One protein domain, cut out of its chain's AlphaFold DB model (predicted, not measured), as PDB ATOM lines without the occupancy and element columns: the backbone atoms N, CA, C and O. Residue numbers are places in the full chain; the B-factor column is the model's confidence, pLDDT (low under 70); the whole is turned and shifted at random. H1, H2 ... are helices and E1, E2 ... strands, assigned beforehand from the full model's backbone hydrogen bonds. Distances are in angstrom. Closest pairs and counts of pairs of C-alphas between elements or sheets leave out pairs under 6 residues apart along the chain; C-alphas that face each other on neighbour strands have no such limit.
ATOM      1  N   ALA A  20      39.616  11.758  -4.441       97.44
ATOM      2  CA  ALA A  20      39.559  10.765  -3.379       97.44
ATOM      3  C   ALA A  20      39.622  11.397  -1.986       97.44
ATOM      4  O   ALA A  20      40.042  12.536  -1.789       97.44
ATOM      5  N   VAL A  21      39.189  10.615  -1.004       98.06
ATOM      6  CA  VAL A  21      39.374  10.897   0.414       98.06
ATOM      7  C   VAL A  21      40.277   9.819   0.992       98.06
ATOM      8  O   VAL A  21      39.943   8.634   0.937       98.06
ATOM      9  N   LEU A  22      41.420  10.236   1.531       97.94
ATOM     10  CA  LEU A  22      42.384   9.366   2.191       97.94
ATOM     11  C   LEU A  22      42.080   9.281   3.687       97.94
ATOM     12  O   LEU A  22      41.832  10.289   4.347       97.94
ATOM     13  N   VAL A  23      42.133   8.071   4.232       97.94
ATOM     14  CA  VAL A  23      42.040   7.798   5.668       97.94
ATOM     15  C   VAL A  23      43.302   7.054   6.094       97.94
ATOM     16  O   VAL A  23      43.605   5.986   5.563       97.94
ATOM     17  N   GLY A  24      44.043   7.612   7.049       97.12
ATOM     18  CA  GLY A  24      45.146   6.917   7.699       97.12
ATOM     19  C   GLY A  24      44.603   5.825   8.613       97.12
ATOM     20  O   GLY A  24      43.649   6.055   9.360       97.12
ATOM     21  N   LEU A  25      45.217   4.649   8.576       96.50
ATOM     22  CA  LEU A  25      44.815   3.468   9.332       96.50
ATOM     23  C   LEU A  25      45.954   2.998  10.235       96.50
ATOM     24  O   LEU A  25      47.108   2.981   9.821       96.50
ATOM     25  N   CYS A  26      45.632   2.559  11.445       92.75
ATOM     26  CA  CYS A  26      46.578   1.926  12.359       92.75
ATOM     27  C   CYS A  26      46.052   0.553  12.790       92.75
ATOM     28  O   CYS A  26      44.841   0.323  12.850       92.75
ATOM     29  N   GLU A  27      46.964  -0.365  13.090       89.25
ATOM     30  CA  GLU A  27      46.624  -1.687  13.608       89.25
ATOM     31  C   GLU A  27      46.089  -1.594  15.042       89.25
ATOM     32  O   GLU A  27      46.760  -1.079  15.945       89.25
ATOM     33  N   SER A  28      44.898  -2.150  15.268       86.06
ATOM     34  CA  SER A  28      44.295  -2.333  16.588       86.06
ATOM     35  C   SER A  28      43.943  -3.797  16.840       86.06
ATOM     36  O   SER A  28      43.934  -4.639  15.937       86.06
ATOM     37  N   ASP A  29      43.561  -4.096  18.082       79.12
ATOM     38  CA  ASP A  29      42.928  -5.371  18.407       79.12
ATOM     39  C   ASP A  29      41.619  -5.469  17.600       79.12
ATOM     40  O   ASP A  29      40.713  -4.649  17.760       79.12
ATOM     41  N   GLY A  30      41.547  -6.415  16.660       79.75
ATOM     42  CA  GLY A  30      40.401  -6.584  15.757       79.75
ATOM     43  C   GLY A  30      40.581  -6.055  14.328       79.75
ATOM     44  O   GLY A  30      39.623  -6.114  13.558       79.75
ATOM     45  N   GLY A  31      41.777  -5.588  13.954       89.50
ATOM     46  CA  GLY A  31      42.124  -5.220  12.579       89.50
ATOM     47  C   GLY A  31      42.528  -3.757  12.436       89.50
ATOM     48  O   GLY A  31      42.904  -3.101  13.403       89.50
ATOM     49  N   LEU A  32      42.471  -3.239  11.212       94.19
ATOM     50  CA  LEU A  32      42.825  -1.850  10.945       94.19
ATOM     51  C   LEU A  32      41.689  -0.903  11.322       94.19
ATOM     52  O   LEU A  32      40.514  -1.148  11.023       94.19
ATOM     53  N   ARG A  33      42.060   0.203  11.963       95.12
ATOM     54  CA  ARG A  33      41.146   1.263  12.391       95.12
ATOM     55  C   ARG A  33      41.615   2.620  11.888       95.12
ATOM     56  O   ARG A  33      42.824   2.838  11.817       95.12
ATOM     57  N   PRO A  34      40.690   3.546  11.591       96.75
ATOM     58  CA  PRO A  34      41.052   4.924  11.298       96.75
ATOM     59  C   PRO A  34      41.875   5.541  12.431       96.75
ATOM     60  O   PRO A  34      41.523   5.409  13.599       96.75
ATOM     61  N   VAL A  35      42.955   6.236  12.079       96.25
ATOM     62  CA  VAL A  35      43.702   7.133  12.978       96.25
ATOM     63  C   VAL A  35      43.546   8.593  12.564       96.25
ATOM     64  O   VAL A  35      43.648   9.479  13.411       96.25
ATOM     65  N   THR A  36      43.228   8.853  11.294       97.38
ATOM     66  CA  THR A  36      42.864  10.190  10.821       97.38
ATOM     67  C   THR A  36      41.378  10.274  10.506       97.38
ATOM     68  O   THR A  36      40.719   9.284  10.187       97.38
ATOM     69  N   LEU A  37      40.860  11.495  10.533       97.69
ATOM     70  CA  LEU A  37      39.667  11.857   9.775       97.69
ATOM     71  C   LEU A  37      39.967  11.811   8.261       97.69
ATOM     72  O   LEU A  37      41.128  11.715   7.854       97.69
ATOM     73  N   GLY A  38      38.927  11.853   7.424       97.31
ATOM     74  CA  GLY A  38      39.092  11.846   5.968       97.31
ATOM     75  C   GLY A  38      39.799  13.104   5.458       97.31
ATOM     76  O   GLY A  38      39.375  14.216   5.775       97.31
ATOM     77  N   VAL A  39      40.850  12.921   4.657       98.19
ATOM     78  CA  VAL A  39      41.612  13.983   3.987       98.19
ATOM     79  C   VAL A  39      41.258  13.978   2.504       98.19
ATOM     80  O   VAL A  39      41.629  13.061   1.775       98.19
ATOM     81  N   ALA A  40      40.489  14.973   2.064       97.56
ATOM     82  CA  ALA A  40      40.046  15.080   0.679       97.56
ATOM     83  C   ALA A  40      41.106  15.759  -0.202       97.56
ATOM     84  O   ALA A  40      41.694  16.765   0.198       97.56
ATOM     85  N   GLY A  41      41.288  15.247  -1.415       97.19
ATOM     86  CA  GLY A  41      42.150  15.848  -2.430       97.19
ATOM     87  C   GLY A  41      42.001  15.166  -3.788       97.19
ATOM     88  O   GLY A  41      41.198  14.242  -3.968       97.19
ATOM     89  N   SER A  42      42.786  15.619  -4.755       96.81
ATOM     90  CA  SER A  42      42.853  15.003  -6.074       96.81
ATOM     91  C   SER A  42      43.702  13.744  -6.029       96.81
ATOM     92  O   SER A  42      44.830  13.765  -5.544       96.81
ATOM     93  N   TYR A  43      43.172  12.632  -6.541       94.81
ATOM     94  CA  TYR A  43      43.908  11.371  -6.562       94.81
ATOM     95  C   TYR A  43      45.160  11.497  -7.437       94.81
ATOM     96  O   TYR A  43      45.071  11.742  -8.646       94.81
ATOM     97  N   ASN A  44      46.332  11.297  -6.836       91.81
ATOM     98  CA  ASN A  44      47.610  11.568  -7.493       91.81
ATOM     99  C   ASN A  44      48.122  10.417  -8.368       91.81
ATOM    100  O   ASN A  44      49.187  10.519  -8.980       91.81
ATOM    101  N   ARG A  45      47.343   9.327  -8.468       88.75
ATOM    102  CA  ARG A  45      47.673   8.122  -9.253       88.75
ATOM    103  C   ARG A  45      48.931   7.402  -8.770       88.75
ATOM    104  O   ARG A  45      49.586   6.705  -9.546       88.75
ATOM    105  N   LEU A  46      49.263   7.602  -7.501       87.94
ATOM    106  CA  LEU A  46      50.357   6.964  -6.782       87.94
ATOM    107  C   LEU A  46      49.887   6.479  -5.404       87.94
ATOM    108  O   LEU A  46      50.705   6.390  -4.507       87.94
ATOM    109  N   GLY A  47      48.585   6.227  -5.205       89.38
ATOM    110  CA  GLY A  47      48.057   5.756  -3.917       89.38
ATOM    111  C   GLY A  47      47.874   6.830  -2.834       89.38
ATOM    112  O   GLY A  47      47.629   6.491  -1.675       89.38
ATOM    113  N   SER A  48      47.945   8.119  -3.187       94.00
ATOM    114  CA  SER A  48      47.721   9.238  -2.262       94.00
ATOM    115  C   SER A  48      46.870  10.351  -2.903       94.00
ATOM    116  O   SER A  48      46.292  10.179  -3.982       94.00
ATOM    117  N   VAL A  49      46.736  11.480  -2.209       96.25
ATOM    118  CA  VAL A  49      45.992  12.663  -2.649       96.25
ATOM    119  C   VAL A  49      46.879  13.907  -2.629       96.25
ATOM    120  O   VAL A  49      47.651  14.092  -1.691       96.25
ATOM    121  N   ASP A  50      46.704  14.759  -3.638       95.12
ATOM    122  CA  ASP A  50      47.351  16.067  -3.778       95.12
ATOM    123  C   ASP A  50      46.285  17.182  -3.780       95.12
ATOM    124  O   ASP A  50      45.082  16.920  -3.895       95.12
ATOM    125  N   GLY A  51      46.703  18.446  -3.695       94.69
ATOM    126  CA  GLY A  51      45.790  19.593  -3.754       94.69
ATOM    127  C   GLY A  51      44.838  19.634  -2.558       94.69
ATOM    128  O   GLY A  51      43.671  20.010  -2.699       94.69
ATOM    129  N   ILE A  52      45.330  19.198  -1.397       96.25
ATOM    130  CA  ILE A  52      44.545  19.058  -0.171       96.25
ATOM    131  C   ILE A  52      44.058  20.436   0.286       96.25
ATOM    132  O   ILE A  52      44.837  21.379   0.429       96.25
ATOM    133  N   ALA A  53      42.754  20.552   0.542       89.81
ATOM    134  CA  ALA A  53      42.196  21.763   1.126       89.81
ATOM    135  C   ALA A  53      42.618  21.873   2.598       89.81
ATOM    136  O   ALA A  53      42.309  20.994   3.400       89.81
ATOM    137  N   GLU A  54      43.295  22.963   2.951       92.88
ATOM    138  CA  GLU A  54      43.695  23.221   4.332       92.88
ATOM    139  C   GLU A  54      42.478  23.562   5.203       92.88
ATOM    140  O   GLU A  54      41.785  24.563   4.997       92.88
ATOM    141  N   ASP A  55      42.244  22.735   6.214       96.50
ATOM    142  CA  ASP A  55      41.294  22.972   7.288       96.50
ATOM    143  C   ASP A  55      41.863  22.544   8.651       96.50
ATOM    144  O   ASP A  55      43.005  22.088   8.785       96.50
ATOM    145  N   LEU A  56      41.046  22.700   9.696       97.50
ATOM    146  CA  LEU A  56      41.429  22.336  11.057       97.50
ATOM    147  C   LEU A  56      41.806  20.851  11.183       97.50
ATOM    148  O   LEU A  56      42.715  20.515  11.939       97.50
ATOM    149  N   SER A  57      41.108  19.957  10.481       97.06
ATOM    150  CA  SER A  57      41.378  18.520  10.535       97.06
ATOM    151  C   SER A  57      42.748  18.213   9.932       97.06
ATOM    152  O   SER A  57      43.558  17.534  10.567       97.06
ATOM    153  N   THR A  58      43.042  18.755   8.748       97.56
ATOM    154  CA  THR A  58      44.330  18.550   8.065       97.56
ATOM    155  C   THR A  58      45.496  19.179   8.828       97.56
ATOM    156  O   THR A  58      46.563  18.569   8.924       97.56
ATOM    157  N   GLU A  59      45.285  20.351   9.441       98.00
ATOM    158  CA  GLU A  59      46.286  21.012  10.288       98.00
ATOM    159  C   GLU A  59      46.627  20.150  11.512       98.00
ATOM    160  O   GLU A  59      47.804  19.927  11.809       98.00
ATOM    161  N   LEU A  60      45.609  19.624  12.207       98.31
ATOM    162  CA  LEU A  60      45.803  18.776  13.385       98.31
ATOM    163  C   LEU A  60      46.538  17.478  13.040       98.31
ATOM    164  O   LEU A  60      47.430  17.086  13.791       98.31
ATOM    165  N   VAL A  61      46.215  16.847  11.906       97.81
ATOM    166  CA  VAL A  61      46.923  15.650  11.423       97.81
ATOM    167  C   VAL A  61      48.399  15.960  11.205       97.81
ATOM    168  O   VAL A  61      49.256  15.317  11.815       97.81
ATOM    169  N   PHE A  62      48.708  16.959  10.373       97.81
ATOM    170  CA  PHE A  62      50.094  17.259  10.023       97.81
ATOM    171  C   PHE A  62      50.913  17.671  11.250       97.81
ATOM    172  O   PHE A  62      52.008  17.144  11.479       97.81
ATOM    173  N   ARG A  63      50.358  18.552  12.090       97.69
ATOM    174  CA  ARG A  63      51.008  18.997  13.324       97.69
ATOM    175  C   ARG A  63      51.257  17.835  14.279       97.69
ATOM    176  O   ARG A  63      52.373  17.692  14.770       97.69
ATOM    177  N   TRP A  64      50.250  17.001  14.535       97.81
ATOM    178  CA  TRP A  64      50.381  15.911  15.498       97.81
ATOM    179  C   TRP A  64      51.442  14.905  15.059       97.81
ATOM    180  O   TRP A  64      52.311  14.568  15.860       97.81
ATOM    181  N   PHE A  65      51.431  14.467  13.796       97.62
ATOM    182  CA  PHE A  65      52.447  13.538  13.297       97.62
ATOM    183  C   PHE A  65      53.846  14.160  13.306       97.62
ATOM    184  O   PHE A  65      54.792  13.482  13.701       97.62
ATOM    185  N   THR A  66      53.983  15.445  12.969       96.94
ATOM    186  CA  THR A  66      55.263  16.168  13.068       96.94
ATOM    187  C   THR A  66      55.788  16.191  14.505       96.94
ATOM    188  O   THR A  66      56.955  15.871  14.742       96.94
ATOM    189  N   ASP A  67      54.922  16.479  15.480       97.12
ATOM    190  CA  ASP A  67      55.277  16.447  16.902       97.12
ATOM    191  C   ASP A  67      55.697  15.031  17.348       97.12
ATOM    192  O   ASP A  67      56.634  14.885  18.137       97.12
ATOM    193  N   ARG A  68      55.057  13.978  16.816       97.44
ATOM    194  CA  ARG A  68      55.436  12.578  17.082       97.44
ATOM    195  C   ARG A  68      56.740  12.153  16.400       97.44
ATOM    196  O   ARG A  68      57.408  11.249  16.898       97.44
ATOM    197  N   VAL A  69      57.143  12.778  15.288       96.38
ATOM    198  CA  VAL A  69      58.506  12.579  14.754       96.38
ATOM    199  C   VAL A  69      59.520  13.152  15.738       96.38
ATOM    200  O   VAL A  69      60.514  12.499  16.056       96.38
ATOM    201  N   ALA A  70      59.260  14.355  16.256       95.44
ATOM    202  CA  ALA A  70      60.179  15.046  17.156       95.44
ATOM    203  C   ALA A  70      60.395  14.308  18.491       95.44
ATOM    204  O   ALA A  70      61.501  14.350  19.032       95.44
ATOM    205  N   ASP A  71      59.373  13.624  19.015       95.75
ATOM    206  CA  ASP A  71      59.477  12.819  20.243       95.75
ATOM    207  C   ASP A  71      59.812  11.331  20.008       95.75
ATOM    208  O   ASP A  71      59.998  10.580  20.969       95.75
ATOM    209  N   GLY A  72      59.953  10.915  18.746       96.12
ATOM    210  CA  GLY A  72      60.365   9.569  18.349       96.12
ATOM    211  C   GLY A  72      59.258   8.513  18.367       96.12
ATOM    212  O   GLY A  72      59.555   7.340  18.130       96.12
ATOM    213  N   ARG A  73      57.997   8.885  18.621       96.88
ATOM    214  CA  ARG A  73      56.852   7.960  18.534       96.88
ATOM    215  C   ARG A  73      56.458   7.638  17.099       96.88
ATOM    216  O   ARG A  73      55.957   6.545  16.848       96.88
ATOM    217  N   PHE A  74      56.681   8.561  16.166       96.88
ATOM    218  CA  PHE A  74      56.456   8.349  14.740       96.88
ATOM    219  C   PHE A  74      57.794   8.248  14.005       96.88
ATOM    220  O   PHE A  74      58.490   9.237  13.784       96.88
ATOM    221  N   VAL A  75      58.170   7.019  13.662       96.44
ATOM    222  CA  VAL A  75      59.447   6.681  13.033       96.44
ATOM    223  C   VAL A  75      59.258   6.591  11.526       96.44
ATOM    224  O   VAL A  75      58.453   5.801  11.038       96.44
ATOM    225  N   LEU A  76      60.046   7.375  10.796       96.06
ATOM    226  CA  LEU A  76      60.069   7.403   9.337       96.06
ATOM    227  C   LEU A  76      61.319   6.702   8.821       96.06
ATOM    228  O   LEU A  76      62.429   6.948   9.304       96.06
ATOM    229  N   ASN A  77      61.153   5.841   7.821       94.31
ATOM    230  CA  ASN A  77      62.276   5.147   7.215       94.31
ATOM    231  C   ASN A  77      63.108   6.129   6.370       94.31
ATOM    232  O   ASN A  77      62.604   6.677   5.385       94.31
ATOM    233  N   PRO A  78      64.400   6.331   6.698       91.31
ATOM    234  CA  PRO A  78      65.245   7.304   6.013       91.31
ATOM    235  C   PRO A  78      65.485   6.978   4.534       91.31
ATOM    236  O   PRO A  78      65.925   7.858   3.798       91.31
ATOM    237  N   ALA A  79      65.183   5.757   4.075       90.38
ATOM    238  CA  ALA A  79      65.243   5.400   2.658       90.38
ATOM    239  C   ALA A  79      64.322   6.269   1.781       90.38
ATOM    240  O   ALA A  79      64.662   6.516   0.628       90.38
ATOM    241  N   TYR A  80      63.218   6.779   2.338       88.06
ATOM    242  CA  TYR A  80      62.252   7.629   1.631       88.06
ATOM    243  C   TYR A  80      62.456   9.135   1.891       88.06
ATOM    244  O   TYR A  80      61.737   9.973   1.348       88.06
ATOM    245  N   ALA A  81      63.465   9.512   2.685       85.69
ATOM    246  CA  ALA A  81      63.678  10.900   3.104       85.69
ATOM    247  C   ALA A  81      64.034  11.851   1.950       85.69
ATOM    248  O   ALA A  81      63.748  13.041   2.040       85.69
ATOM    249  N   ASN A  82      64.655  11.351   0.878       84.12
ATOM    250  CA  ASN A  82      64.983  12.178  -0.286       84.12
ATOM    251  C   ASN A  82      63.735  12.594  -1.074       84.12
ATOM    252  O   ASN A  82      63.740  13.665  -1.675       84.12
ATOM    253  N   ASP A  83      62.694  11.757  -1.061       84.56
ATOM    254  CA  ASP A  83      61.476  11.980  -1.839       84.56
ATOM    255  C   ASP A  83      60.443  12.792  -1.046       84.56
ATOM    256  O   ASP A  83      59.752  13.627  -1.622       84.56
ATOM    257  N   TYR A  84      60.367  12.585   0.276       86.81
ATOM    258  CA  TYR A  84      59.299  13.146   1.121       86.81
ATOM    259  C   TYR A  84      59.801  13.975   2.314       86.81
ATOM    260  O   TYR A  84      59.006  14.494   3.088       86.81
ATOM    261  N   GLY A  85      61.114  14.100   2.509       88.75
ATOM    262  CA  GLY A  85      61.691  14.742   3.693       88.75
ATOM    263  C   GLY A  85      61.661  13.855   4.943       88.75
ATOM    264  O   GLY A  85      60.918  12.880   5.037       88.75
ATOM    265  N   ASN A  86      62.511  14.171   5.922       87.56
ATOM    266  CA  ASN A  86      62.502  13.541   7.244       87.56
ATOM    267  C   ASN A  86      62.944  14.572   8.308       87.56
ATOM    268  O   ASN A  86      64.151  14.796   8.457       87.56
ATOM    269  N   PRO A  87      62.001  15.236   9.011       90.06
ATOM    270  CA  PRO A  87      60.542  15.057   8.938       90.06
ATOM    271  C   PRO A  87      59.930  15.536   7.602       90.06
ATOM    272  O   PRO A  87      60.583  16.294   6.878       90.06
ATOM    273  N   PRO A  88      58.695  15.111   7.267       93.12
ATOM    274  CA  PRO A  88      57.971  15.590   6.092       93.12
ATOM    275  C   PRO A  88      57.720  17.098   6.161       93.12
ATOM    276  O   PRO A  88      57.509  17.655   7.240       93.12
ATOM    277  N   THR A  89      57.758  17.763   5.006       92.06
ATOM    278  CA  THR A  89      57.625  19.228   4.899       92.06
ATOM    279  C   THR A  89      56.184  19.719   4.918       92.06
ATOM    280  O   THR A  89      55.938  20.868   5.276       92.06
ATOM    281  N   ASP A  90      55.251  18.852   4.540       95.38
ATOM    282  CA  ASP A  90      53.828  19.135   4.395       95.38
ATOM    283  C   ASP A  90      53.003  17.842   4.554       95.38
ATOM    284  O   ASP A  90      53.534  16.744   4.766       95.38
ATOM    285  N   LEU A  91      51.677  17.989   4.499       96.81
ATOM    286  CA  LEU A  91      50.750  16.873   4.653       96.81
ATOM    287  C   LEU A  91      50.852  15.871   3.495       96.81
ATOM    288  O   LEU A  91      50.785  14.675   3.750       96.81
ATOM    289  N   GLU A  92      51.051  16.307   2.253       96.56
ATOM    290  CA  GLU A  92      51.150  15.405   1.093       96.56
ATOM    291  C   GLU A  92      52.373  14.479   1.217       96.56
ATOM    292  O   GLU A  92      52.277  13.260   1.021       96.56
ATOM    293  N   ALA A  93      53.506  15.030   1.654       95.56
ATOM    294  CA  ALA A  93      54.710  14.279   1.979       95.56
ATOM    295  C   ALA A  93      54.483  13.286   3.130       95.56
ATOM    296  O   ALA A  93      54.915  12.134   3.054       95.56
ATOM    297  N   LEU A  94      53.758  13.693   4.180       96.81
ATOM    298  CA  LEU A  94      53.363  12.794   5.270       96.81
ATOM    299  C   LEU A  94      52.481  11.640   4.763       96.81
ATOM    300  O   LEU A  94      52.731  10.484   5.106       96.81
ATOM    301  N   LEU A  95      51.463  11.927   3.947       96.38
ATOM    302  CA  LEU A  95      50.559  10.910   3.403       96.38
ATOM    303  C   LEU A  95      51.283   9.944   2.460       96.38
ATOM    304  O   LEU A  95      50.970   8.754   2.451       96.38
ATOM    305  N   SER A  96      52.302  10.422   1.744       94.50
ATOM    306  CA  SER A  96      53.148   9.583   0.891       94.50
ATOM    307  C   SER A  96      53.897   8.509   1.689       94.50
ATOM    308  O   SER A  96      54.025   7.381   1.228       94.50
ATOM    309  N   TYR A  97      54.317   8.784   2.928       95.00
ATOM    310  CA  TYR A  97      54.872   7.736   3.795       95.00
ATOM    311  C   TYR A  97      53.847   6.652   4.163       95.00
ATOM    312  O   TYR A  97      54.212   5.480   4.283       95.00
ATOM    313  N   LEU A  98      52.576   7.023   4.351       95.12
ATOM    314  CA  LEU A  98      51.508   6.065   4.662       95.12
ATOM    315  C   LEU A  98      51.167   5.203   3.443       95.12
ATOM    316  O   LEU A  98      50.933   4.005   3.576       95.12
ATOM    317  N   GLU A  99      51.192   5.804   2.257       93.38
ATOM    318  CA  GLU A  99      51.040   5.100   0.986       93.38
ATOM    319  C   GLU A  99      52.158   4.078   0.763       93.38
ATOM    320  O   GLU A  99      51.874   2.940   0.399       93.38
ATOM    321  N   ARG A 100      53.415   4.407   1.088       92.69
ATOM    322  CA  ARG A 100      54.528   3.447   0.987       92.69
ATOM    323  C   ARG A 100      54.383   2.251   1.918       92.69
ATOM    324  O   ARG A 100      54.926   1.182   1.636       92.69
ATOM    325  N   ASN A 101      53.635   2.388   3.013       92.56
ATOM    326  CA  ASN A 101      53.224   1.241   3.823       92.56
ATOM    327  C   ASN A 101      52.221   0.329   3.123       92.56
ATOM    328  O   ASN A 101      52.076  -0.803   3.565       92.56
ATOM    329  N   VAL A 102      51.565   0.776   2.061       90.56
ATOM    330  CA  VAL A 102      50.675  -0.040   1.235       90.56
ATOM    331  C   VAL A 102      51.429  -0.620   0.037       90.56
ATOM    332  O   VAL A 102      51.293  -1.806  -0.219       90.56
ATOM    333  N   SER A 103      52.253   0.165  -0.663       86.62
ATOM    334  CA  SER A 103      52.757  -0.238  -1.987       86.62
ATOM    335  C   SER A 103      54.153  -0.853  -2.063       86.62
ATOM    336  O   SER A 103      54.417  -1.613  -2.990       86.62
ATOM    337  N   ASP A 104      55.079  -0.491  -1.170       85.12
ATOM    338  CA  ASP A 104      56.514  -0.717  -1.433       85.12
ATOM    339  C   ASP A 104      57.341  -1.101  -0.195       85.12
ATOM    340  O   ASP A 104      58.469  -1.578  -0.312       85.12
ATOM    341  N   SER A 105      56.804  -0.931   1.013       84.62
ATOM    342  CA  SER A 105      57.512  -1.303   2.243       84.62
ATOM    343  C   SER A 105      57.019  -2.621   2.843       84.62
ATOM    344  O   SER A 105      55.906  -3.080   2.595       84.62
ATOM    345  N   SER A 106      57.872  -3.242   3.658       84.88
ATOM    346  CA  SER A 106      57.589  -4.523   4.306       84.88
ATOM    347  C   SER A 106      57.286  -4.359   5.792       84.88
ATOM    348  O   SER A 106      57.593  -3.336   6.402       84.88
ATOM    349  N   GLU A 107      56.744  -5.412   6.405       83.62
ATOM    350  CA  GLU A 107      56.543  -5.479   7.858       83.62
ATOM    351  C   GLU A 107      57.848  -5.244   8.641       83.62
ATOM    352  O   GLU A 107      57.861  -4.538   9.646       83.62
ATOM    353  N   GLU A 108      58.968  -5.768   8.141       87.25
ATOM    354  CA  GLU A 108      60.291  -5.643   8.765       87.25
ATOM    355  C   GLU A 108      60.908  -4.245   8.607       87.25
ATOM    356  O   GLU A 108      61.819  -3.873   9.353       87.25
ATOM    357  N   ARG A 109      60.477  -3.489   7.589       89.69
ATOM    358  CA  ARG A 109      61.039  -2.180   7.221       89.69
ATOM    359  C   ARG A 109      59.938  -1.223   6.768       89.69
ATOM    360  O   ARG A 109      59.957  -0.797   5.611       89.69
ATOM    361  N   PRO A 110      59.002  -0.868   7.660       93.19
ATOM    362  CA  PRO A 110      57.885  -0.016   7.295       93.19
ATOM    363  C   PRO A 110      58.379   1.369   6.885       93.19
ATOM    364  O   PRO A 110      59.356   1.874   7.443       93.19
ATOM    365  N   ALA A 111      57.710   1.996   5.922       94.69
ATOM    366  CA  ALA A 111      57.993   3.375   5.542       94.69
ATOM    367  C   ALA A 111      57.702   4.345   6.697       94.69
ATOM    368  O   ALA A 111      58.476   5.271   6.942       94.69
ATOM    369  N   ALA A 112      56.630   4.080   7.443       95.12
ATOM    370  CA  ALA A 112      56.241   4.828   8.632       95.12
ATOM    371  C   ALA A 112      55.706   3.905   9.733       95.12
ATOM    372  O   ALA A 112      54.869   3.036   9.480       95.12
ATOM    373  N   ALA A 113      56.143   4.113  10.971       95.94
ATOM    374  CA  ALA A 113      55.643   3.378  12.125       95.94
ATOM    375  C   ALA A 113      55.293   4.323  13.277       95.94
ATOM    376  O   ALA A 113      56.109   5.147  13.676       95.94
ATOM    377  N   LEU A 114      54.095   4.178  13.832       95.38
ATOM    378  CA  LEU A 114      53.616   4.903  15.002       95.38
ATOM    379  C   LEU A 114      53.575   3.959  16.202       95.38
ATOM    380  O   LEU A 114      52.913   2.925  16.151       95.38
ATOM    381  N   ASP A 115      54.306   4.297  17.263       94.31
ATOM    382  CA  ASP A 115      54.450   3.473  18.469       94.31
ATOM    383  C   ASP A 115      54.838   2.009  18.130       94.31
ATOM    384  O   ASP A 115      54.384   1.047  18.749       94.31
ATOM    385  N   GLY A 116      55.683   1.844  17.102       92.69
ATOM    386  CA  GLY A 116      56.168   0.549  16.608       92.69
ATOM    387  C   GLY A 116      55.219  -0.210  15.673       92.69
ATOM    388  O   GLY A 116      55.563  -1.311  15.257       92.69
ATOM    389  N   ARG A 117      54.055   0.353  15.323       92.75
ATOM    390  CA  ARG A 117      53.070  -0.258  14.411       92.75
ATOM    391  C   ARG A 117      53.002   0.475  13.083       92.75
ATOM    392  O   ARG A 117      53.146   1.694  13.042       92.75
ATOM    393  N   ARG A 118      52.737  -0.250  11.997       93.12
ATOM    394  CA  ARG A 118      52.559   0.355  10.672       93.12
ATOM    395  C   ARG A 118      51.332   1.254  10.642       93.12
ATOM    396  O   ARG A 118      50.294   0.933  11.218       93.12
ATOM    397  N   VAL A 119      51.468   2.365   9.925       94.50
ATOM    398  CA  VAL A 119      50.350   3.258   9.617       94.50
ATOM    399  C   VAL A 119      50.094   3.201   8.118       94.50
ATOM    400  O   VAL A 119      50.932   3.625   7.330       94.50
ATOM    401  N   PHE A 120      48.961   2.645   7.722       95.06
ATOM    402  CA  PHE A 120      48.574   2.481   6.323       95.06
ATOM    403  C   PHE A 120      47.695   3.642   5.861       95.06
ATOM    404  O   PHE A 120      47.242   4.455   6.670       95.06
ATOM    405  N   SER A 121      47.394   3.685   4.568       95.06
ATOM    406  CA  SER A 121      46.318   4.501   4.014       95.06
ATOM    407  C   SER A 121      45.232   3.617   3.395       95.06
ATOM    408  O   SER A 121      45.481   2.505   2.930       95.06
ATOM    409  N   ALA A 122      44.004   4.125   3.393       96.25
ATOM    410  CA  ALA A 122      42.924   3.648   2.541       96.25
ATOM    411  C   ALA A 122      42.303   4.836   1.812       96.25
ATOM    412  O   ALA A 122      42.199   5.932   2.364       96.25
ATOM    413  N   LEU A 123      41.871   4.608   0.575       96.75
ATOM    414  CA  LEU A 123      41.281   5.636  -0.273       96.75
ATOM    415  C   LEU A 123      39.816   5.322  -0.556       96.75
ATOM    416  O   LEU A 123      39.444   4.184  -0.835       96.75
ATOM    417  N   VAL A 124      38.976   6.350  -0.530       97.56
ATOM    418  CA  VAL A 124      37.561   6.266  -0.895       97.56
ATOM    419  C   VAL A 124      37.292   7.263  -2.011       97.56
ATOM    420  O   VAL A 124      37.643   8.432  -1.889       97.56
ATOM    421  N   ALA A 125      36.646   6.822  -3.092       97.56
ATOM    422  CA  ALA A 125      36.263   7.714  -4.185       97.56
ATOM    423  C   ALA A 125      35.383   8.857  -3.651       97.56
ATOM    424  O   ALA A 125      34.411   8.599  -2.930       97.56
ATOM    425  N   ALA A 126      35.672  10.103  -4.027       97.38
ATOM    426  CA  ALA A 126      34.957  11.272  -3.516       97.38
ATOM    427  C   ALA A 126      33.425  11.197  -3.712       97.38
ATOM    428  O   ALA A 126      32.702  11.500  -2.757       97.38
ATOM    429  N   PRO A 127      32.881  10.709  -4.851       97.19
ATOM    430  CA  PRO A 127      31.437  10.502  -5.001       97.19
ATOM    431  C   PRO A 127      30.845   9.517  -3.989       97.19
ATOM    432  O   PRO A 127      29.719   9.706  -3.531       97.19
ATOM    433  N   VAL A 128      31.596   8.472  -3.625       97.38
ATOM    434  CA  VAL A 128      31.175   7.458  -2.648       97.38
ATOM    435  C   VAL A 128      31.213   8.030  -1.239       97.38
ATOM    436  O   VAL A 128      30.231   7.893  -0.508       97.38
ATOM    437  N   TRP A 129      32.305   8.711  -0.875       97.50
ATOM    438  CA  TRP A 129      32.422   9.396   0.413       97.50
ATOM    439  C   TRP A 129      31.276  10.391   0.605       97.50
ATOM    440  O   TRP A 129      30.551  10.316   1.593       97.50
ATOM    441  N   ALA A 130      31.055  11.269  -0.379       96.31
ATOM    442  CA  ALA A 130      30.020  12.296  -0.329       96.31
ATOM    443  C   ALA A 130      28.604  11.709  -0.221       96.31
ATOM    444  O   ALA A 130      27.776  12.238   0.520       96.31
ATOM    445  N   ALA A 131      28.319  10.617  -0.935       95.62
ATOM    446  CA  ALA A 131      27.014   9.969  -0.867       95.62
ATOM    447  C   ALA A 131      26.746   9.375   0.522       95.62
ATOM    448  O   ALA A 131      25.670   9.581   1.075       95.62
ATOM    449  N   LEU A 132      27.731   8.688   1.110       95.06
ATOM    450  CA  LEU A 132      27.603   8.123   2.455       95.06
ATOM    451  C   LEU A 132      27.513   9.211   3.526       95.06
ATOM    452  O   LEU A 132      26.638   9.150   4.388       95.06
ATOM    453  N   ALA A 133      28.361  10.232   3.430       92.88
ATOM    454  CA  ALA A 133      28.337  11.396   4.307       92.88
ATOM    455  C   ALA A 133      26.985  12.130   4.282       92.88
ATOM    456  O   ALA A 133      26.507  12.568   5.325       92.88
ATOM    457  N   GLY A 134      26.361  12.259   3.105       85.75
ATOM    458  CA  GLY A 134      25.072  12.937   2.942       85.75
ATOM    459  C   GLY A 134      23.865  12.154   3.472       85.75
ATOM    460  O   GLY A 134      22.855  12.767   3.808       85.75
ATOM    461  N   ASP A 135      23.965  10.827   3.557       76.69
ATOM    462  CA  ASP A 135      22.896   9.933   4.032       76.69
ATOM    463  C   ASP A 135      22.943   9.721   5.559       76.69
ATOM    464  O   ASP A 135      21.960   9.329   6.187       76.69
ATOM    465  N   ALA A 136      24.081  10.023   6.189       65.38
ATOM    466  CA  ALA A 136      24.297   9.832   7.619       65.38
ATOM    467  C   ALA A 136      23.730  10.976   8.469       65.38
ATOM    468  O   ALA A 136      24.454  11.739   9.114       65.38
ATOM    469  N   ALA A 137      22.403  11.057   8.533       67.38
ATOM    470  CA  ALA A 137      21.746  11.715   9.652       67.38
ATOM    471  C   ALA A 137      21.877  10.813  10.892       67.38
ATOM    472  O   ALA A 137      21.220   9.779  10.991       67.38
ATOM    473  N   SER A 138      22.748  11.191  11.826       77.31
ATOM    474  CA  SER A 138      22.788  10.598  13.164       77.31
ATOM    475  C   SER A 138      22.417  11.652  14.198       77.31
ATOM    476  O   SER A 138      23.001  12.739  14.217       77.31
ATOM    477  N   ASP A 139      21.465  11.306  15.065       84.69
ATOM    478  CA  ASP A 139      21.063  12.118  16.220       84.69
ATOM    479  C   ASP A 139      22.083  12.037  17.371       84.69
ATOM    480  O   ASP A 139      21.956  12.730  18.382       84.69
ATOM    481  N   GLU A 140      23.107  11.189  17.238       91.88
ATOM    482  CA  GLU A 140      24.158  11.052  18.237       91.88
ATOM    483  C   GLU A 140      25.066  12.287  18.309       91.88
ATOM    484  O   GLU A 140      25.316  13.000  17.327       91.88
ATOM    485  N   SER A 141      25.600  12.540  19.507       95.31
ATOM    486  CA  SER A 141      26.551  13.629  19.710       95.31
ATOM    487  C   SER A 141      27.889  13.332  19.016       95.31
ATOM    488  O   SER A 141      28.283  12.168  18.902       95.31
ATOM    489  N   PRO A 142      28.644  14.368  18.601       95.50
ATOM    490  CA  PRO A 142      29.981  14.187  18.035       95.50
ATOM    491  C   PRO A 142      30.912  13.355  18.928       95.50
ATOM    492  O   PRO A 142      31.621  12.500  18.413       95.50
ATOM    493  N   ASP A 143      30.858  13.524  20.253       96.94
ATOM    494  CA  ASP A 143      31.625  12.719  21.214       96.94
ATOM    495  C   ASP A 143      31.284  11.226  21.183       96.94
ATOM    496  O   ASP A 143      32.171  10.383  21.333       96.94
ATOM    497  N   ALA A 144      30.003  10.884  21.028       96.88
ATOM    498  CA  ALA A 144      29.572   9.492  20.951       96.88
ATOM    499  C   ALA A 144      30.072   8.854  19.651       96.88
ATOM    500  O   ALA A 144      30.700   7.797  19.690       96.88
ATOM    501  N   LEU A 145      29.889   9.546  18.524       96.62
ATOM    502  CA  LEU A 145      30.377   9.098  17.219       96.62
ATOM    503  C   LEU A 145      31.903   8.966  17.195       96.62
ATOM    504  O   LEU A 145      32.428   7.960  16.724       96.62
ATOM    505  N   PHE A 146      32.615   9.936  17.772       97.31
ATOM    506  CA  PHE A 146      34.069   9.909  17.896       97.31
ATOM    507  C   PHE A 146      34.549   8.642  18.612       97.31
ATOM    508  O   PHE A 146      35.419   7.935  18.105       97.31
ATOM    509  N   LYS A 147      33.932   8.305  19.751       96.06
ATOM    510  CA  LYS A 147      34.263   7.090  20.510       96.06
ATOM    511  C   LYS A 147      33.986   5.809  19.729       96.06
ATOM    512  O   LYS A 147      34.748   4.863  19.870       96.06
ATOM    513  N   GLN A 148      32.924   5.767  18.924       94.44
ATOM    514  CA  GLN A 148      32.578   4.587  18.123       94.44
ATOM    515  C   GLN A 148      33.535   4.357  16.944       94.44
ATOM    516  O   GLN A 148      33.844   3.208  16.604       94.44
ATOM    517  N   VAL A 149      33.981   5.437  16.296       94.12
ATOM    518  CA  VAL A 149      34.908   5.371  15.157       94.12
ATOM    519  C   VAL A 149      36.319   5.034  15.625       94.12
ATOM    520  O   VAL A 149      36.948   4.138  15.067       94.12
ATOM    521  N   PHE A 150      36.795   5.719  16.666       94.94
ATOM    522  CA  PHE A 150      38.168   5.615  17.168       94.94
ATOM    523  C   PHE A 150      38.305   4.675  18.374       94.94
ATOM    524  O   PHE A 150      39.239   4.793  19.170       94.94
ATOM    525  N   GLU A 151      37.374   3.732  18.530       90.88
ATOM    526  CA  GLU A 151      37.449   2.718  19.579       90.88
ATOM    527  C   GLU A 151      38.776   1.947  19.482       90.88
ATOM    528  O   GLU A 151      39.120   1.396  18.437       90.88
ATOM    529  N   GLY A 152      39.538   1.923  20.580       87.75
ATOM    530  CA  GLY A 152      40.848   1.265  20.623       87.75
ATOM    531  C   GLY A 152      41.988   2.039  19.947       87.75
ATOM    532  O   GLY A 152      43.087   1.498  19.842       87.75
ATOM    533  N   VAL A 153      41.766   3.292  19.528       91.75
ATOM    534  CA  VAL A 153      42.774   4.154  18.885       91.75
ATOM    535  C   VAL A 153      43.077   5.368  19.780       91.75
ATOM    536  O   VAL A 153      42.520   6.452  19.582       91.75
ATOM    537  N   PRO A 154      43.947   5.229  20.803       91.69
ATOM    538  CA  PRO A 154      44.213   6.307  21.765       91.69
ATOM    539  C   PRO A 154      44.814   7.560  21.112       91.69
ATOM    540  O   PRO A 154      44.521   8.680  21.530       91.69
ATOM    541  N   THR A 155      45.584   7.387  20.038       93.69
ATOM    542  CA  THR A 155      46.234   8.470  19.288       93.69
ATOM    543  C   THR A 155      45.236   9.438  18.654       93.69
ATOM    544  O   THR A 155      45.501  10.635  18.601       93.69
ATOM    545  N   ALA A 156      44.045   8.970  18.269       94.00
ATOM    546  CA  ALA A 156      42.986   9.850  17.783       94.00
ATOM    547  C   ALA A 156      42.484  10.793  18.889       94.00
ATOM    548  O   ALA A 156      42.217  11.965  18.631       94.00
ATOM    549  N   THR A 157      42.400  10.315  20.137       94.88
ATOM    550  CA  THR A 157      42.027  11.164  21.284       94.88
ATOM    551  C   THR A 157      43.102  12.212  21.558       94.88
ATOM    552  O   THR A 157      42.766  13.367  21.799       94.88
ATOM    553  N   GLU A 158      44.383  11.845  21.460       96.62
ATOM    554  CA  GLU A 158      45.493  12.803  21.570       96.62
ATOM    555  C   GLU A 158      45.455  13.875  20.466       96.62
ATOM    556  O   GLU A 158      45.805  15.026  20.716       96.62
ATOM    557  N   MET A 159      45.044  13.504  19.251       97.31
ATOM    558  CA  MET A 159      45.021  14.400  18.091       97.31
ATOM    559  C   MET A 159      43.810  15.341  18.081       97.31
ATOM    560  O   MET A 159      43.935  16.510  17.715       97.31
ATOM    561  N   TYR A 160      42.635  14.844  18.474       98.00
ATOM    562  CA  TYR A 160      41.358  15.523  18.233       98.00
ATOM    563  C   TYR A 160      40.543  15.825  19.492       98.00
ATOM    564  O   TYR A 160      39.570  16.574  19.397       98.00
ATOM    565  N   GLY A 161      40.897  15.256  20.651       95.94
ATOM    566  CA  GLY A 161      40.035  15.202  21.840       95.94
ATOM    567  C   GLY A 161      39.492  16.558  22.294       95.94
ATOM    568  O   GLY A 161      38.301  16.685  22.566       95.94
ATOM    569  N   ASP A 162      40.329  17.594  22.275       97.00
ATOM    570  CA  ASP A 162      39.941  18.943  22.707       97.00
ATOM    571  C   ASP A 162      39.164  19.736  21.639       97.00
ATOM    572  O   ASP A 162      38.719  20.851  21.902       97.00
ATOM    573  N   ARG A 163      39.021  19.188  20.424       97.88
ATOM    574  CA  ARG A 163      38.457  19.859  19.236       97.88
ATOM    575  C   ARG A 163      37.294  19.085  18.602       97.88
ATOM    576  O   ARG A 163      36.901  19.372  17.470       97.88
ATOM    577  N   ILE A 164      36.730  18.098  19.308       97.69
ATOM    578  CA  ILE A 164      35.655  17.218  18.808       97.69
ATOM    579  C   ILE A 164      34.452  18.025  18.292       97.69
ATOM    580  O   ILE A 164      33.881  17.691  17.251       97.69
ATOM    581  N   SER A 165      34.069  19.104  18.983       96.75
ATOM    582  CA  SER A 165      32.945  19.954  18.576       96.75
ATOM    583  C   SER A 165      33.159  20.606  17.210       96.75
ATOM    584  O   SER A 165      32.262  20.580  16.362       96.75
ATOM    585  N   GLU A 166      34.345  21.159  16.972       98.06
ATOM    586  CA  GLU A 166      34.693  21.810  15.708       98.06
ATOM    587  C   GLU A 166      34.871  20.800  14.574       98.06
ATOM    588  O   GLU A 166      34.549  21.099  13.427       98.06
ATOM    589  N   LEU A 167      35.299  19.579  14.898       97.44
ATOM    590  CA  LEU A 167      35.482  18.480  13.946       97.44
ATOM    591  C   LEU A 167      34.202  17.667  13.703       97.44
ATOM    592  O   LEU A 167      34.226  16.653  13.006       97.44
ATOM    593  N   SER A 168      33.063  18.106  14.244       95.94
ATOM    594  CA  SER A 168      31.816  17.338  14.235       95.94
ATOM    595  C   SER A 168      31.317  16.943  12.844       95.94
ATOM    596  O   SER A 168      30.655  15.914  12.704       95.94
ATOM    597  N   ARG A 169      31.622  17.735  11.809       95.44
ATOM    598  CA  ARG A 169      31.352  17.367  10.415       95.44
ATOM    599  C   ARG A 169      32.204  16.168  10.002       95.44
ATOM    600  O   ARG A 169      31.646  15.128   9.680       95.44
ATOM    601  N   HIS A 170      33.528  16.283  10.079       97.00
ATOM    602  CA  HIS A 170      34.463  15.224   9.684       97.00
ATOM    603  C   HIS A 170      34.222  13.909  10.435       97.00
ATOM    604  O   HIS A 170      34.283  12.837   9.840       97.00
ATOM    605  N   ILE A 171      33.900  13.985  11.732       97.56
ATOM    606  CA  ILE A 171      33.584  12.811  12.556       97.56
ATOM    607  C   ILE A 171      32.336  12.094  12.028       97.56
ATOM    608  O   ILE A 171      32.339  10.871  11.911       97.56
ATOM    609  N   ARG A 172      31.279  12.839  11.677       96.75
ATOM    610  CA  ARG A 172      30.055  12.260  11.098       96.75
ATOM    611  C   ARG A 172      30.312  11.630   9.737       96.75
ATOM    612  O   ARG A 172      29.809  10.541   9.484       96.75
ATOM    613  N   GLU A 173      31.096  12.291   8.890       96.88
ATOM    614  CA  GLU A 173      31.443  11.763   7.568       96.88
ATOM    615  C   GLU A 173      32.211  10.439   7.685       96.88
ATOM    616  O   GLU A 173      31.817   9.443   7.077       96.88
ATOM    617  N   LEU A 174      33.247  10.381   8.529       97.62
ATOM    618  CA  LEU A 174      33.998   9.145   8.746       97.62
ATOM    619  C   LEU A 174      33.130   8.055   9.397       97.62
ATOM    620  O   LEU A 174      33.190   6.901   8.976       97.62
ATOM    621  N   TYR A 175      32.289   8.411  10.374       97.12
ATOM    622  CA  TYR A 175      31.344   7.472  10.987       97.12
ATOM    623  C   TYR A 175      30.372   6.873   9.966       97.12
ATOM    624  O   TYR A 175      30.110   5.673  10.001       97.12
ATOM    625  N   ALA A 176      29.865   7.675   9.029       96.25
ATOM    626  CA  ALA A 176      28.989   7.200   7.964       96.25
ATOM    627  C   ALA A 176      29.643   6.066   7.169       96.25
ATOM    628  O   ALA A 176      29.052   4.999   6.980       96.25
ATOM    629  N   VAL A 177      30.888   6.289   6.748       96.75
ATOM    630  CA  VAL A 177      31.667   5.334   5.958       96.75
ATOM    631  C   VAL A 177      32.020   4.094   6.778       96.75
ATOM    632  O   VAL A 177      31.805   2.972   6.321       96.75
ATOM    633  N   ASP A 178      32.490   4.275   8.010       95.69
ATOM    634  CA  ASP A 178      32.837   3.172   8.906       95.69
ATOM    635  C   ASP A 178      31.608   2.309   9.262       95.69
ATOM    636  O   ASP A 178      31.659   1.080   9.153       95.69
ATOM    637  N   SER A 179      30.464   2.927   9.574       94.19
ATOM    638  CA  SER A 179      29.211   2.208   9.840       94.19
ATOM    639  C   SER A 179      28.732   1.422   8.616       94.19
ATOM    640  O   SER A 179      28.252   0.295   8.749       94.19
ATOM    641  N   HIS A 180      28.920   1.971   7.411       94.12
ATOM    642  CA  HIS A 180      28.561   1.310   6.162       94.12
ATOM    643  C   HIS A 180      29.377   0.035   5.927       94.12
ATOM    644  O   HIS A 180      28.812  -0.983   5.503       94.12
ATOM    645  N   LEU A 181      30.687   0.085   6.197       94.00
ATOM    646  CA  LEU A 181      31.572  -1.079   6.130       94.00
ATOM    647  C   LEU A 181      31.152  -2.127   7.169       94.00
ATOM    648  O   LEU A 181      30.893  -3.281   6.807       94.00
ATOM    649  N   ARG A 182      30.967  -1.715   8.431       92.56
ATOM    650  CA  ARG A 182      30.561  -2.605   9.535       92.56
ATOM    651  C   ARG A 182      29.219  -3.287   9.275       92.56
ATOM    652  O   ARG A 182      29.106  -4.494   9.472       92.56
ATOM    653  N   ALA A 183      28.223  -2.560   8.767       92.62
ATOM    654  CA  ALA A 183      26.904  -3.105   8.432       92.62
ATOM    655  C   ALA A 183      26.954  -4.210   7.359       92.62
ATOM    656  O   ALA A 183      26.020  -5.000   7.235       92.62
ATOM    657  N   ARG A 184      28.048  -4.282   6.590       90.44
ATOM    658  CA  ARG A 184      28.316  -5.319   5.582       90.44
ATOM    659  C   ARG A 184      29.304  -6.383   6.054       90.44
ATOM    660  O   ARG A 184      29.734  -7.200   5.246       90.44
ATOM    661  N   GLY A 185      29.686  -6.368   7.332       91.75
ATOM    662  CA  GLY A 185      30.700  -7.270   7.877       91.75
ATOM    663  C   GLY A 185      32.094  -7.042   7.289       91.75
ATOM    664  O   GLY A 185      32.910  -7.959   7.300       91.75
ATOM    665  N   ARG A 186      32.360  -5.847   6.748       92.06
ATOM    666  CA  ARG A 186      33.671  -5.444   6.229       92.06
ATOM    667  C   ARG A 186      34.408  -4.592   7.258       92.06
ATOM    668  O   ARG A 186      33.791  -3.846   8.019       92.06
ATOM    669  N   SER A 187      35.731  -4.688   7.252       92.50
ATOM    670  CA  SER A 187      36.634  -3.809   7.992       92.50
ATOM    671  C   SER A 187      37.371  -2.882   7.031       92.50
ATOM    672  O   SER A 187      37.418  -3.138   5.827       92.50
ATOM    673  N   TRP A 188      37.984  -1.831   7.570       95.25
ATOM    674  CA  TRP A 188      39.027  -1.120   6.841       95.25
ATOM    675  C   TRP A 188      40.165  -2.088   6.509       95.25
ATOM    676  O   TRP A 188      40.527  -2.941   7.324       95.25
ATOM    677  N   ALA A 189      40.696  -1.964   5.302       91.06
ATOM    678  CA  ALA A 189      41.821  -2.732   4.798       91.06
ATOM    679  C   ALA A 189      42.579  -1.858   3.788       91.06
ATOM    680  O   ALA A 189      41.941  -1.022   3.135       91.06
ATOM    681  N   PRO A 190      43.908  -2.015   3.661       84.81
ATOM    682  CA  PRO A 190      44.640  -1.420   2.561       84.81
ATOM    683  C   PRO A 190      44.270  -2.158   1.270       84.81
ATOM    684  O   PRO A 190      43.612  -3.206   1.296       84.81
ATOM    685  N   GLN A 191      44.704  -1.618   0.137       83.62
ATOM    686  CA  GLN A 191      44.626  -2.358  -1.115       83.62
ATOM    687  C   GLN A 191      45.461  -3.646  -1.021       83.62
ATOM    688  O   GLN A 191      46.556  -3.596  -0.462       83.62
ATOM    689  N   PRO A 192      44.958  -4.786  -1.523       75.25
ATOM    690  CA  PRO A 192      45.749  -6.006  -1.647       75.25
ATOM    691  C   PRO A 192      46.984  -5.808  -2.539       75.25
ATOM    692  O   PRO A 192      46.894  -5.148  -3.571       75.25
ATOM    693  N   ASP A 193      48.118  -6.407  -2.158       68.06
ATOM    694  CA  ASP A 193      49.402  -6.286  -2.869       68.06
ATOM    695  C   ASP A 193      49.328  -6.717  -4.348       68.06
ATOM    696  O   ASP A 193      50.080  -6.205  -5.176       68.06
ATOM    697  N   ASP A 194      48.438  -7.653  -4.695       64.00
ATOM    698  CA  ASP A 194      48.256  -8.173  -6.055       64.00
ATOM    699  C   ASP A 194      47.590  -7.183  -7.021       64.00
ATOM    700  O   ASP A 194      47.716  -7.358  -8.230       64.00
ATOM    701  N   ASP A 195      46.974  -6.122  -6.496       64.56
ATOM    702  CA  ASP A 195      46.342  -5.056  -7.280       64.56
ATOM    703  C   ASP A 195      47.212  -3.781  -7.349       64.56
ATOM    704  O   ASP A 195      46.797  -2.773  -7.922       64.56
ATOM    705  N   ILE A 196      48.392  -3.757  -6.716       71.12
ATOM    706  CA  ILE A 196      49.263  -2.573  -6.674       71.12
ATOM    707  C   ILE A 196      50.322  -2.686  -7.767       71.12
ATOM    708  O   ILE A 196      51.180  -3.563  -7.736       71.12
ATOM    709  N   GLY A 197      50.314  -1.758  -8.723       65.81
ATOM    710  CA  GLY A 197      51.291  -1.777  -9.818       65.81
ATOM    711  C   GLY A 197      50.688  -1.546 -11.196       65.81
ATOM    712  O   GLY A 197      51.387  -1.074 -12.099       65.81
ATOM    713  N   ASP A 198      49.394  -1.818 -11.329       74.88
ATOM    714  CA  ASP A 198      48.701  -1.801 -12.607       74.88
ATOM    715  C   ASP A 198      47.942  -0.493 -12.841       74.88
ATOM    716  O   ASP A 198      47.601   0.266 -11.929       74.88
ATOM    717  N   GLN A 199      47.740  -0.188 -14.121       79.00
ATOM    718  CA  GLN A 199      46.895   0.914 -14.552       79.00
ATOM    719  C   GLN A 199      45.641   0.345 -15.186       79.00
ATOM    720  O   GLN A 199      45.713  -0.346 -16.202       79.00
ATOM    721  N   HIS A 200      44.498   0.724 -14.636       80.06
ATOM    722  CA  HIS A 200      43.213   0.216 -15.068       80.06
ATOM    723  C   HIS A 200      42.659   1.092 -16.192       80.06
ATOM    724  O   HIS A 200      42.665   2.321 -16.091       80.06
ATOM    725  N   TYR A 201      42.169   0.480 -17.269       82.81
ATOM    726  CA  TYR A 201      41.520   1.182 -18.387       82.81
ATOM    727  C   TYR A 201      40.369   0.355 -18.954       82.81
ATOM    728  O   TYR A 201      40.355  -0.877 -18.852       82.81
ATOM    729  N   GLY A 202      39.405   1.024 -19.589       89.06
ATOM    730  CA  GLY A 202      38.446   0.370 -20.469       89.06
ATOM    731  C   GLY A 202      37.695  -0.791 -19.821       89.06
ATOM    732  O   GLY A 202      36.876  -0.600 -18.923       89.06
ATOM    733  N   GLN A 203      37.932  -2.015 -20.309       88.19
ATOM    734  CA  GLN A 203      37.212  -3.210 -19.843       88.19
ATOM    735  C   GLN A 203      37.431  -3.511 -18.360       88.19
ATOM    736  O   GLN A 203      36.506  -3.983 -17.707       88.19
ATOM    737  N   GLU A 204      38.608  -3.212 -17.824       88.88
ATOM    738  CA  GLU A 204      38.929  -3.493 -16.430       88.88
ATOM    739  C   GLU A 204      38.175  -2.558 -15.481       88.88
ATOM    740  O   GLU A 204      37.447  -3.017 -14.599       88.88
ATOM    741  N   MET A 205      38.213  -1.246 -15.746       92.88
ATOM    742  CA  MET A 205      37.406  -0.269 -15.002       92.88
ATOM    743  C   MET A 205      35.904  -0.576 -15.100       92.88
ATOM    744  O   MET A 205      35.186  -0.466 -14.101       92.88
ATOM    745  N   ARG A 206      35.419  -1.015 -16.275       92.94
ATOM    746  CA  ARG A 206      34.032  -1.490 -16.436       92.94
ATOM    747  C   ARG A 206      33.758  -2.716 -15.561       92.94
ATOM    748  O   ARG A 206      32.730  -2.745 -14.890       92.94
ATOM    749  N   GLY A 207      34.675  -3.682 -15.514       92.94
ATOM    750  CA  GLY A 207      34.566  -4.880 -14.680       92.94
ATOM    751  C   GLY A 207      34.474  -4.568 -13.184       92.94
ATOM    752  O   GLY A 207      33.617  -5.129 -12.489       92.94
ATOM    753  N   PHE A 208      35.284  -3.623 -12.693       93.44
ATOM    754  CA  PHE A 208      35.195  -3.141 -11.312       93.44
ATOM    755  C   PHE A 208      33.860  -2.444 -11.035       93.44
ATOM    756  O   PHE A 208      33.191  -2.757 -10.049       93.44
ATOM    757  N   LEU A 209      33.417  -1.553 -11.927       95.69
ATOM    758  CA  LEU A 209      32.136  -0.855 -11.789       95.69
ATOM    759  C   LEU A 209      30.937  -1.817 -11.808       95.69
ATOM    760  O   LEU A 209      30.005  -1.672 -11.014       95.69
ATOM    761  N   GLU A 210      30.935  -2.804 -12.700       95.94
ATOM    762  CA  GLU A 210      29.881  -3.818 -12.784       95.94
ATOM    763  C   GLU A 210      29.844  -4.708 -11.542       95.94
ATOM    764  O   GLU A 210      28.758  -5.008 -11.039       95.94
ATOM    765  N   SER A 211      31.009  -5.088 -11.015       94.88
ATOM    766  CA  SER A 211      31.100  -5.851  -9.768       94.88
ATOM    767  C   SER A 211      30.596  -5.029  -8.582       94.88
ATOM    768  O   SER A 211      29.723  -5.493  -7.852       94.88
ATOM    769  N   ALA A 212      31.002  -3.760  -8.472       95.06
ATOM    770  CA  ALA A 212      30.489  -2.847  -7.453       95.06
ATOM    771  C   ALA A 212      28.960  -2.679  -7.535       95.06
ATOM    772  O   ALA A 212      28.267  -2.728  -6.517       95.06
ATOM    773  N   ARG A 213      28.397  -2.531  -8.741       95.62
ATOM    774  CA  ARG A 213      26.939  -2.439  -8.946       95.62
ATOM    775  C   ARG A 213      26.214  -3.728  -8.571       95.62
ATOM    776  O   ARG A 213      25.122  -3.654  -8.011       95.62
ATOM    777  N   ARG A 214      26.795  -4.890  -8.867       95.38
ATOM    778  CA  ARG A 214      26.226  -6.195  -8.506       95.38
ATOM    779  C   ARG A 214      26.187  -6.377  -6.991       95.38
ATOM    780  O   ARG A 214      25.146  -6.744  -6.453       95.38
ATOM    781  N   ASP A 215      27.295  -6.071  -6.328       92.12
ATOM    782  CA  ASP A 215      27.490  -6.387  -4.914       92.12
ATOM    783  C   ASP A 215      26.862  -5.329  -3.993       92.12
ATOM    784  O   ASP A 215      26.414  -5.639  -2.888       92.12
ATOM    785  N   LEU A 216      26.793  -4.070  -4.444       89.56
ATOM    786  CA  LEU A 216      26.370  -2.931  -3.620       89.56
ATOM    787  C   LEU A 216      25.145  -2.179  -4.157       89.56
ATOM    788  O   LEU A 216      24.601  -1.330  -3.447       89.56
ATOM    789  N   GLY A 217      24.656  -2.502  -5.358       82.12
ATOM    790  CA  GLY A 217      23.550  -1.790  -6.013       82.12
ATOM    791  C   GLY A 217      22.192  -1.903  -5.315       82.12
ATOM    792  O   GLY A 217      21.279  -1.142  -5.638       82.12
ATOM    793  N   GLY A 218      22.054  -2.804  -4.337       88.06
ATOM    794  CA  GLY A 218      20.885  -2.870  -3.455       88.06
ATOM    795  C   GLY A 218      20.752  -1.667  -2.511       88.06
ATOM    796  O   GLY A 218      19.672  -1.432  -1.975       88.06
ATOM    797  N   ASN A 219      21.820  -0.887  -2.319       90.25
ATOM    798  CA  ASN A 219      21.787   0.355  -1.556       90.25
ATOM    799  C   ASN A 219      21.635   1.555  -2.517       90.25
ATOM    800  O   ASN A 219      22.518   1.774  -3.350       90.25
ATOM    801  N   PRO A 220      20.542   2.339  -2.420       91.56
ATOM    802  CA  PRO A 220      20.264   3.426  -3.361       91.56
ATOM    803  C   PRO A 220      21.314   4.544  -3.307       91.56
ATOM    804  O   PRO A 220      21.662   5.090  -4.351       91.56
ATOM    805  N   THR A 221      21.862   4.829  -2.124       92.06
ATOM    806  CA  THR A 221      22.923   5.821  -1.899       92.06
ATOM    807  C   THR A 221      24.202   5.435  -2.642       92.06
ATOM    808  O   THR A 221      24.736   6.227  -3.418       92.06
ATOM    809  N   ILE A 222      24.654   4.184  -2.498       94.31
ATOM    810  CA  ILE A 222      25.819   3.675  -3.238       94.31
ATOM    811  C   ILE A 222      25.537   3.608  -4.734       94.31
ATOM    812  O   ILE A 222      26.396   3.971  -5.530       94.31
ATOM    813  N   ARG A 223      24.341   3.185  -5.144       94.56
ATOM    814  CA  ARG A 223      23.986   3.150  -6.564       94.56
ATOM    815  C   ARG A 223      24.100   4.534  -7.206       94.56
ATOM    816  O   ARG A 223      24.737   4.654  -8.247       94.56
ATOM    817  N   ALA A 224      23.550   5.566  -6.565       93.94
ATOM    818  CA  ALA A 224      23.672   6.942  -7.039       93.94
ATOM    819  C   ALA A 224      25.140   7.406  -7.087       93.94
ATOM    820  O   ALA A 224      25.545   8.064  -8.044       93.94
ATOM    821  N   ALA A 225      25.952   7.015  -6.099       96.50
ATOM    822  CA  ALA A 225      27.385   7.299  -6.092       96.50
ATOM    823  C   ALA A 225      28.129   6.634  -7.260       96.50
ATOM    824  O   ALA A 225      28.961   7.274  -7.897       96.50
ATOM    825  N   LEU A 226      27.814   5.371  -7.566       97.12
ATOM    826  CA  LEU A 226      28.405   4.627  -8.683       97.12
ATOM    827  C   LEU A 226      27.985   5.202 -10.041       97.12
ATOM    828  O   LEU A 226      28.789   5.222 -10.969       97.12
ATOM    829  N   ASP A 227      26.750   5.690 -10.161       96.31
ATOM    830  CA  ASP A 227      26.279   6.362 -11.376       96.31
ATOM    831  C   ASP A 227      26.978   7.715 -11.576       96.31
ATOM    832  O   ASP A 227      27.374   8.039 -12.697       96.31
ATOM    833  N   ARG A 228      27.207   8.470 -10.493       96.25
ATOM    834  CA  ARG A 228      28.008   9.702 -10.535       96.25
ATOM    835  C   ARG A 228      29.466   9.423 -10.897       96.25
ATOM    836  O   ARG A 228      29.986  10.073 -11.795       96.25
ATOM    837  N   TYR A 229      30.087   8.441 -10.248       96.69
ATOM    838  CA  TYR A 229      31.437   7.987 -10.579       96.69
ATOM    839  C   TYR A 229      31.548   7.645 -12.070       96.69
ATOM    840  O   TYR A 229      32.414   8.172 -12.757       96.69
ATOM    841  N   ALA A 230      30.621   6.839 -12.600       96.25
ATOM    842  CA  ALA A 230      30.631   6.438 -14.006       96.25
ATOM    843  C   ALA A 230      30.533   7.626 -14.977       96.25
ATOM    844  O   ALA A 230      31.096   7.563 -16.066       96.25
ATOM    845  N   ALA A 231      29.823   8.692 -14.597       95.81
ATOM    846  CA  ALA A 231      29.752   9.917 -15.386       95.81
ATOM    847  C   ALA A 231      31.066  10.717 -15.344       95.81
ATOM    848  O   ALA A 231      31.467  11.264 -16.366       95.81
ATOM    849  N   GLU A 232      31.738  10.771 -14.190       95.19
ATOM    850  CA  GLU A 232      33.015  11.480 -14.017       95.19
ATOM    851  C   GLU A 232      34.165  10.793 -14.772       95.19
ATOM    852  O   GLU A 232      35.013  11.474 -15.342       95.19
ATOM    853  N   VAL A 233      34.154   9.457 -14.862       94.19
ATOM    854  CA  VAL A 233      35.195   8.676 -15.560       94.19
ATOM    855  C   VAL A 233      34.771   8.169 -16.943       94.19
ATOM    856  O   VAL A 233      35.389   7.248 -17.475       94.19
ATOM    857  N   ALA A 234      33.714   8.732 -17.538       93.12
ATOM    858  CA  ALA A 234      33.102   8.207 -18.763       93.12
ATOM    859  C   ALA A 234      34.110   8.011 -19.910       93.12
ATOM    860  O   ALA A 234      34.104   6.964 -20.552       93.12
ATOM    861  N   ASP A 235      35.013   8.970 -20.118       90.94
ATOM    862  CA  ASP A 235      36.027   8.891 -21.176       90.94
ATOM    863  C   ASP A 235      36.980   7.701 -20.965       90.94
ATOM    864  O   ASP A 235      37.244   6.939 -21.894       90.94
ATOM    865  N   LEU A 236      37.395   7.452 -19.719       88.62
ATOM    866  CA  LEU A 236      38.268   6.331 -19.340       88.62
ATOM    867  C   LEU A 236      37.559   4.974 -19.444       88.62
ATOM    868  O   LEU A 236      38.188   3.938 -19.669       88.62
ATOM    869  N   LEU A 237      36.229   4.974 -19.313       87.44
ATOM    870  CA  LEU A 237      35.387   3.813 -19.580       87.44
ATOM    871  C   LEU A 237      35.177   3.573 -21.075       87.44
ATOM    872  O   LEU A 237      34.468   2.627 -21.402       87.44
ATOM    873  N   HIS A 238      35.719   4.375 -21.992       82.81
ATOM    874  CA  HIS A 238      35.605   4.176 -23.445       82.81
ATOM    875  C   HIS A 238      36.945   3.930 -24.147       82.81
ATOM    876  O   HIS A 238      36.927   3.486 -25.297       82.81
TER     877      HIS A 238
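Overview. This is residues 20 to 238 of the 239 residues of an uncharacterized protein of Micromonospora peucetia (UniProt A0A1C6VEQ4). A strongly twisted sheet, with the long strands E1 and E6 side by side in the middle, has H3 over one face and H1 over the opposite face. H4 follows directly from E6 and joins the sheet to two helical groups: H7 with H5, and the helical hairpin H8 and H9 at one end of the domain. The printed part has 219 residues with nine named helices and six named strands; along the chain come three strands, E1 to E3, then H1, E4, H2, H3, the hairpin of E5 and E6, and last the helices H4 to H9; the sheet is branched, its neighbour pairs E1 and E2, E1 and E3, E1 and E6, E4 and E5, and E5 and E6 each antiparallel, and the class is mixed, helices and strands. It is compact, with a radius of gyration of the C-alphas of 17.3 A, and spans 48 by 42 by 32 A.

Arrangement. E1, residues 20 to 28, has E2, residues 31 to 34, and E3, residues 39 to 43, on one side and E6, residues 117 to 125, on the other side. Across these antiparallel pairs N 26 and O 33 are 2.8 A apart, N 22 and O 39 2.8 A, and N 23 and O 122 2.8 A. E5, residues 112 to 114, is antiparallel to E6, N 114 to O 117 2.8 A, and to E4, residues 74 to 76, N 75 to O 113 2.8 A. H1, residues 56 to 70, is on the sheet, on the opposite face from H3, residues 91 to 103. H3 touches H2, residues 78 to 84, with residues 93 to 97 alone, closest at C-alphas 84 and 93, 4.8 A. H4, residues 126 to 135, touches H7, residues 168 to 183, at C-alphas 133 and 173, 4.5 A, their closest. H5, residues 142 to 149, touches H7, closest at C-alphas 142 and 168, 5.3 A. H6, residues 154 to 163, touches H1, closest at C-alphas 159 and 64, 6.1 A. H9, residues 220 to 232, touches H4 at a shallow tilt of 27 degrees, opposite ways, closest at C-alphas 225 and 128, 5.1 A. H8, residues 203 to 216, forms a helical hairpin with H9, closest at C-alphas 216 and 222, 6.6 A. O i to N i+4 pairs are within hydrogen-bond range throughout H1, H4, H5, H7, H8 and H9, in 7 of 9 in H3, 4 of 6 in H6 and 1 of 3 in H2, where 2 of 4 O i to N i+3 pairs are.

Along the chain. E1 begins at C-alpha 20 (39.559, 10.765, -3.379) and is 24.3 A long; E6 is 26.3 A. H1 is 21.0 A, H7 21.8 A and H8 19.5 A. H9 ends at C-alpha 232 (33.015, 11.480, -14.017).

Size, cuts and confidence. The farthest C-alphas, of Asp 71 and His 238, are 50.5 A apart. The printed part has no cut. The links E3 to H1 and H7 to H8 are long. Residues 136 to 137, 193 to 195 and 197 have pLDDT under 70.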